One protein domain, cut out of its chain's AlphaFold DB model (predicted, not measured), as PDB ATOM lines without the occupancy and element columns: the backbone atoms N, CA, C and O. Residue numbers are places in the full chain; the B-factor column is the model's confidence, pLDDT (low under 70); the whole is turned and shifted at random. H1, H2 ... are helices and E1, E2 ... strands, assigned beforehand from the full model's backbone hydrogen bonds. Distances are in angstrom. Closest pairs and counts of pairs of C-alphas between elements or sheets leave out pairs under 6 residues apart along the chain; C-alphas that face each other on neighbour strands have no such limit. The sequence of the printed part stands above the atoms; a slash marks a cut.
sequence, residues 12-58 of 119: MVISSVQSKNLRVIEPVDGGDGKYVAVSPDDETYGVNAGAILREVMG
ATOM      1  N   MET A  12    -164.464  45.655  36.176       94.25
ATOM      2  CA  MET A  12    -163.601  44.905  37.097       94.25
ATOM      3  C   MET A  12    -162.526  44.066  36.394       94.25
ATOM      4  O   MET A  12    -161.477  43.801  36.971       94.25
ATOM      5  N   VAL A  13    -162.771  43.622  35.157       94.19
ATOM      6  CA  VAL A  13    -161.754  42.908  34.371       94.19
ATOM      7  C   VAL A  13    -160.757  43.909  33.797       94.19
ATOM      8  O   VAL A  13    -159.554  43.668  33.861       94.19
ATOM      9  N   ILE A  14    -161.243  45.049  33.300       94.31
ATOM     10  CA  ILE A  14    -160.398  46.137  32.790       94.31
ATOM     11  C   ILE A  14    -159.454  46.655  33.883       94.31
ATOM     12  O   ILE A  14    -158.254  46.766  33.639       94.31
ATOM     13  N   SER A  15    -159.945  46.868  35.108       95.00
ATOM     14  CA  SER A  15    -159.104  47.334  36.218       95.00
ATOM     15  C   SER A  15    -158.117  46.288  36.750       95.00
ATOM     16  O   SER A  15    -157.245  46.610  37.556       95.00
ATOM     17  N   SER A  16    -158.209  45.032  36.305       94.44
ATOM     18  CA  SER A  16    -157.324  43.947  36.752       94.44
ATOM     19  C   SER A  16    -156.056  43.783  35.909       94.44
ATOM     20  O   SER A  16    -155.175  42.997  36.266       94.44
ATOM     21  N   VAL A  17    -155.939  44.513  34.798       94.19
ATOM     22  CA  VAL A  17    -154.827  44.395  33.851       94.19
ATOM     23  C   VAL A  17    -154.180  45.751  33.598       94.19
ATOM     24  O   VAL A  17    -154.826  46.788  33.690       94.19
ATOM     25  N   GLN A  18    -152.886  45.733  33.275       95.56
ATOM     26  CA  GLN A  18    -152.152  46.946  32.910       95.56
ATOM     27  C   GLN A  18    -152.662  47.508  31.580       95.56
ATOM     28  O   GLN A  18    -152.815  46.753  30.614       95.56
ATOM     29  N   SER A  19    -152.812  48.828  31.511       93.88
ATOM     30  CA  SER A  19    -153.231  49.616  30.339       93.88
ATOM     31  C   SER A  19    -152.522  49.231  29.035       93.88
ATOM     32  O   SER A  19    -153.148  49.115  27.982       93.88
ATOM     33  N   LYS A  20    -151.223  48.906  29.090       95.06
ATOM     34  CA  LYS A  20    -150.442  48.454  27.919       95.06
ATOM     35  C   LYS A  20    -151.021  47.207  27.230       95.06
ATOM     36  O   LYS A  20    -150.821  47.025  26.025       95.06
ATOM     37  N   ASN A  21    -151.737  46.366  27.984       95.31
ATOM     38  CA  ASN A  21    -152.396  45.148  27.513       95.31
ATOM     39  C   ASN A  21    -153.858  45.382  27.087       95.31
ATOM     40  O   ASN A  21    -154.517  44.434  26.663       95.31
ATOM     41  N   LEU A  22    -154.372  46.608  27.200       95.56
ATOM     42  CA  LEU A  22    -155.742  46.969  26.852       95.56
ATOM     43  C   LEU A  22    -155.814  47.687  25.511       95.56
ATOM     44  O   LEU A  22    -154.909  48.432  25.130       95.56
ATOM     45  N   ARG A  23    -156.922  47.471  24.803       95.94
ATOM     46  CA  ARG A  23    -157.320  48.251  23.633       95.94
ATOM     47  C   ARG A  23    -158.811  48.551  23.722       95.94
ATOM     48  O   ARG A  23    -159.596  47.623  23.907       95.94
ATOM     49  N   VAL A  24    -159.174  49.822  23.593       94.19
ATOM     50  CA  VAL A  24    -160.561  50.288  23.504       94.19
ATOM     51  C   VAL A  24    -160.929  50.369  22.029       94.19
ATOM     52  O   VAL A  24    -160.131  50.837  21.216       94.19
ATOM     53  N   ILE A  25    -162.091  49.828  21.669       93.81
ATOM     54  CA  ILE A  25    -162.588  49.846  20.293       93.81
ATOM     55  C   ILE A  25    -163.629  50.950  20.182       93.81
ATOM     56  O   ILE A  25    -164.697  50.850  20.780       93.81
ATOM     57  N   GLU A  26    -163.319  51.971  19.394       91.25
ATOM     58  CA  GLU A  26    -164.112  53.197  19.310       91.25
ATOM     59  C   GLU A  26    -164.483  53.494  17.854       91.25
ATOM     60  O   GLU A  26    -163.688  53.205  16.950       91.25
ATOM     61  N   PRO A  27    -165.692  54.020  17.585       90.50
ATOM     62  CA  PRO A  27    -166.050  54.471  16.250       90.50
ATOM     63  C   PRO A  27    -165.187  55.674  15.854       90.50
ATOM     64  O   PRO A  27    -164.885  56.540  16.668       90.50
ATOM     65  N   VAL A  28    -164.800  55.742  14.583       91.06
ATOM     66  CA  VAL A  28    -164.127  56.923  14.033       91.06
ATOM     67  C   VAL A  28    -165.189  57.954  13.668       91.06
ATOM     68  O   VAL A  28    -166.064  57.664  12.849       91.06
ATOM     69  N   ASP A  29    -165.095  59.162  14.222       84.25
ATOM     70  CA  ASP A  29    -166.022  60.255  13.912       84.25
ATOM     71  C   ASP A  29    -166.089  60.540  12.406       84.25
ATOM     72  O   ASP A  29    -165.075  60.745  11.733       84.25
ATOM     73  N   GLY A  30    -167.307  60.519  11.856       82.38
ATOM     74  CA  GLY A  30    -167.553  60.692  10.420       82.38
ATOM     75  C   GLY A  30    -167.045  59.545   9.535       82.38
ATOM     76  O   GLY A  30    -167.115  59.636   8.312       82.38
ATOM     77  N   GLY A  31    -166.525  58.465  10.122       68.50
ATOM     78  CA  GLY A  31    -166.107  57.270   9.407       68.50
ATOM     79  C   GLY A  31    -167.281  56.316   9.237       68.50
ATOM     80  O   GLY A  31    -167.737  55.747  10.219       68.50
ATOM     81  N   ASP A  32    -167.728  56.104   7.998       81.56
ATOM     82  CA  ASP A  32    -168.791  55.166   7.592       81.56
ATOM     83  C   ASP A  32    -168.654  53.752   8.217       81.56
ATOM     84  O   ASP A  32    -168.139  52.824   7.589       81.56
ATOM     85  N   GLY A  33    -169.070  53.568   9.475       85.00
ATOM     86  CA  GLY A  33    -168.933  52.310  10.221       85.00
ATOM     87  C   GLY A  33    -167.488  51.869  10.503       85.00
ATOM     88  O   GLY A  33    -167.246  50.677  10.700       85.00
ATOM     89  N   LYS A  34    -166.514  52.789  10.489       91.69
ATOM     90  CA  LYS A  34    -165.104  52.468  10.779       91.69
ATOM     91  C   LYS A  34    -164.820  52.552  12.274       91.69
ATOM     92  O   LYS A  34    -165.321  53.443  12.950       91.69
ATOM     93  N   TYR A  35    -163.960  51.658  12.753       93.81
ATOM     94  CA  TYR A  35    -163.529  51.596  14.148       93.81
ATOM     95  C   TYR A  35    -162.007  51.657  14.253       93.81
ATOM     96  O   TYR A  35    -161.294  51.233  13.338       93.81
ATOM     97  N   VAL A  36    -161.522  52.146  15.388       94.00
ATOM     98  CA  VAL A  36    -160.106  52.188  15.749       94.00
ATOM     99  C   VAL A  36    -159.889  51.483  17.085       94.00
ATOM    100  O   VAL A  36    -160.775  51.453  17.933       94.00
ATOM    101  N   ALA A  37    -158.711  50.881  17.250       94.69
ATOM    102  CA  ALA A  37    -158.261  50.325  18.517       94.69
ATOM    103  C   ALA A  37    -157.254  51.288  19.150       94.69
ATOM    104  O   ALA A  37    -156.131  51.408  18.652       94.69
ATOM    105  N   VAL A  38    -157.643  51.955  20.233       93.56
ATOM    106  CA  VAL A  38    -156.793  52.904  20.962       93.56
ATOM    107  C   VAL A  38    -156.345  52.316  22.295       93.56
ATOM    108  O   VAL A  38    -156.949  51.380  22.820       93.56
ATOM    109  N   SER A  39    -155.229  52.807  22.817       93.56
ATOM    110  CA  SER A  39    -154.830  52.519  24.195       93.56
ATOM    111  C   SER A  39    -155.521  53.512  25.129       93.56
ATOM    112  O   SER A  39    -155.675  54.660  24.721       93.56
ATOM    113  N   PRO A  40    -155.908  53.105  26.351       92.00
ATOM    114  CA  PRO A  40    -156.302  54.065  27.378       92.00
ATOM    115  C   PRO A  40    -155.187  55.095  27.597       92.00
ATOM    116  O   PRO A  40    -154.009  54.722  27.569       92.00
ATOM    117  N   ASP A  41    -155.562  56.354  27.815       88.50
ATOM    118  CA  ASP A  41    -154.605  57.441  28.055       88.50
ATOM    119  C   ASP A  41    -153.879  57.273  29.402       88.50
ATOM    120  O   ASP A  41    -152.675  57.520  29.498       88.50
ATOM    121  N   ASP A  42    -154.596  56.770  30.411       91.62
ATOM    122  CA  ASP A  42    -154.112  56.565  31.776       91.62
ATOM    123  C   ASP A  42    -154.022  55.078  32.171       91.62
ATOM    124  O   ASP A  42    -154.575  54.175  31.532       91.62
ATOM    125  N   GLU A  43    -153.302  54.800  33.264       94.25
ATOM    126  CA  GLU A  43    -153.250  53.455  33.839       94.25
ATOM    127  C   GLU A  43    -154.598  53.078  34.463       94.25
ATOM    128  O   GLU A  43    -155.142  53.797  35.295       94.25
ATOM    129  N   THR A  44    -155.105  51.901  34.102       93.00
ATOM    130  CA  THR A  44    -156.394  51.381  34.574       93.00
ATOM    131  C   THR A  44    -156.229  50.371  35.705       93.00
ATOM    132  O   THR A  44    -157.190  50.060  36.411       93.00
ATOM    133  N   TYR A  45    -155.024  49.818  35.880       94.69
ATOM    134  CA  TYR A  45    -154.758  48.793  36.881       94.69
ATOM    135  C   TYR A  45    -154.997  49.303  38.311       94.69
ATOM    136  O   TYR A  45    -154.333  50.223  38.781       94.69
ATOM    137  N   GLY A  46    -155.930  48.665  39.020       93.19
ATOM    138  CA  GLY A  46    -156.313  49.019  40.390       93.19
ATOM    139  C   GLY A  46    -157.277  50.205  40.506       93.19
ATOM    140  O   GLY A  46    -157.654  50.561  41.621       93.19
ATOM    141  N   VAL A  47    -157.711  50.794  39.387       94.19
ATOM    142  CA  VAL A  47    -158.674  51.903  39.378       94.19
ATOM    143  C   VAL A  47    -160.076  51.402  39.754       94.19
ATOM    144  O   VAL A  47    -160.486  50.290  39.409       94.19
ATOM    145  N   ASN A  48    -160.826  52.224  40.494       93.00
ATOM    146  CA  ASN A  48    -162.199  51.908  40.892       93.00
ATOM    147  C   ASN A  48    -163.116  51.758  39.660       93.00
ATOM    148  O   ASN A  48    -163.005  52.510  38.695       93.00
ATOM    149  N   ALA A  49    -164.067  50.820  39.714       91.88
ATOM    150  CA  ALA A  49    -164.983  50.533  38.610       91.88
ATOM    151  C   ALA A  49    -165.768  51.758  38.109       91.88
ATOM    152  O   ALA A  49    -165.975  51.872  36.906       91.88
ATOM    153  N   GLY A  50    -166.175  52.674  38.993       90.94
ATOM    154  CA  GLY A  50    -166.871  53.902  38.599       90.94
ATOM    155  C   GLY A  50    -165.990  54.839  37.771       90.94
ATOM    156  O   GLY A  50    -166.438  55.391  36.771       90.94
ATOM    157  N   ALA A  51    -164.705  54.949  38.113       90.19
ATOM    158  CA  ALA A  51    -163.748  55.695  37.299       90.19
ATOM    159  C   ALA A  51    -163.507  55.005  35.946       90.19
ATOM    160  O   ALA A  51    -163.578  55.670  34.922       90.19
ATOM    161  N   ILE A  52    -163.374  53.670  35.907       94.25
ATOM    162  CA  ILE A  52    -163.282  52.922  34.637       94.25
ATOM    163  C   ILE A  52    -164.504  53.154  33.740       94.25
ATOM    164  O   ILE A  52    -164.350  53.332  32.532       94.25
ATOM    165  N   LEU A  53    -165.713  53.146  34.311       92.75
ATOM    166  CA  LEU A  53    -166.935  53.421  33.556       92.75
ATOM    167  C   LEU A  53    -166.856  54.794  32.884       92.75
ATOM    168  O   LEU A  53    -167.083  54.886  31.679       92.75
ATOM    169  N   ARG A  54    -166.465  55.833  33.629       90.25
ATOM    170  CA  ARG A  54    -166.402  57.204  33.107       90.25
ATOM    171  C   ARG A  54    -165.254  57.424  32.126       90.25
ATOM    172  O   ARG A  54    -165.478  57.958  31.049       90.25
ATOM    173  N   GLU A  55    -164.045  57.036  32.511       89.56
ATOM    174  CA  GLU A  55    -162.804  57.417  31.829       89.56
ATOM    175  C   GLU A  55    -162.481  56.501  30.647       89.56
ATOM    176  O   GLU A  55    -161.944  56.961  29.649       89.56
ATOM    177  N   VAL A  56    -162.831  55.211  30.730       91.31
ATOM    178  CA  VAL A  56    -162.502  54.225  29.683       91.31
ATOM    179  C   VAL A  56    -163.730  53.828  28.873       91.31
ATOM    180  O   VAL A  56    -163.640  53.652  27.664       91.31
ATOM    181  N   MET A  57    -164.884  53.648  29.522       91.12
ATOM    182  CA  MET A  57    -166.107  53.203  28.838       91.12
ATOM    183  C   MET A  57    -167.027  54.352  28.407       91.12
ATOM    184  O   MET A  57    -168.097  54.083  27.858       91.12
ATOM    185  N   GLY A  58    -166.675  55.611  28.694       88.44
ATOM    186  CA  GLY A  58    -167.496  56.781  28.356       88.44
ATOM    187  C   GLY A  58    -168.916  56.727  28.931       88.44
ATOM    188  O   GLY A  58    -169.847  57.287  28.355       88.44
TER     189      GLY A  58
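What this domain is: This is residues 12 to 58 of the 119 residues of an uncharacterized protein of Bifidobacterium longum subsp. infantis (UniProt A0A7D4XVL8). With little regular structure, this is an elongated model: a two-stranded hairpin, E1 and E2, and its loop make one end, while the short helix H1 and looping chain make the other. The printed part has 47 residues, with only 15 in the named elements E1, E2 and H1, in that order; the class is mixed. It is only just loose, close to compact, with a radius of gyration of the C-alphas of 11.6 A and spans of 35 by 20 by 16 A.

Where its parts are: Residues 12 to 23 hold no named element. E1, residues 24 to 27, begins at C-alpha 24 (-160.561, 50.288, 23.504) and measures 10.0 A. E2 is residues 35 to 38, 9.7 A. H1, residues 49 to 55, measures 9.9 A and ends at C-alpha 55 (-162.804, 57.417, 31.829).

How they stand to each other: E1 and E2 form an antiparallel hairpin, their directions at 147 degrees. N 24 and O 38 are 2.8 A apart, and N 36 and O 26 2.9 A, both within hydrogen-bond range. C-alphas 25 and 37 face each other at 4.7 A. E1 and H1 are apart. In H1 every O i to N i+4 pair is within hydrogen-bond range.

The domain as a whole: The two C-alphas farthest apart, those of Asp 32 and Gly 46, are 35.6 A apart. The printed part has no cut, and both links, E1 to E2 and E2 to H1, are short. The mean pLDDT of the printed part is 91.6; only residue 31 is under 70.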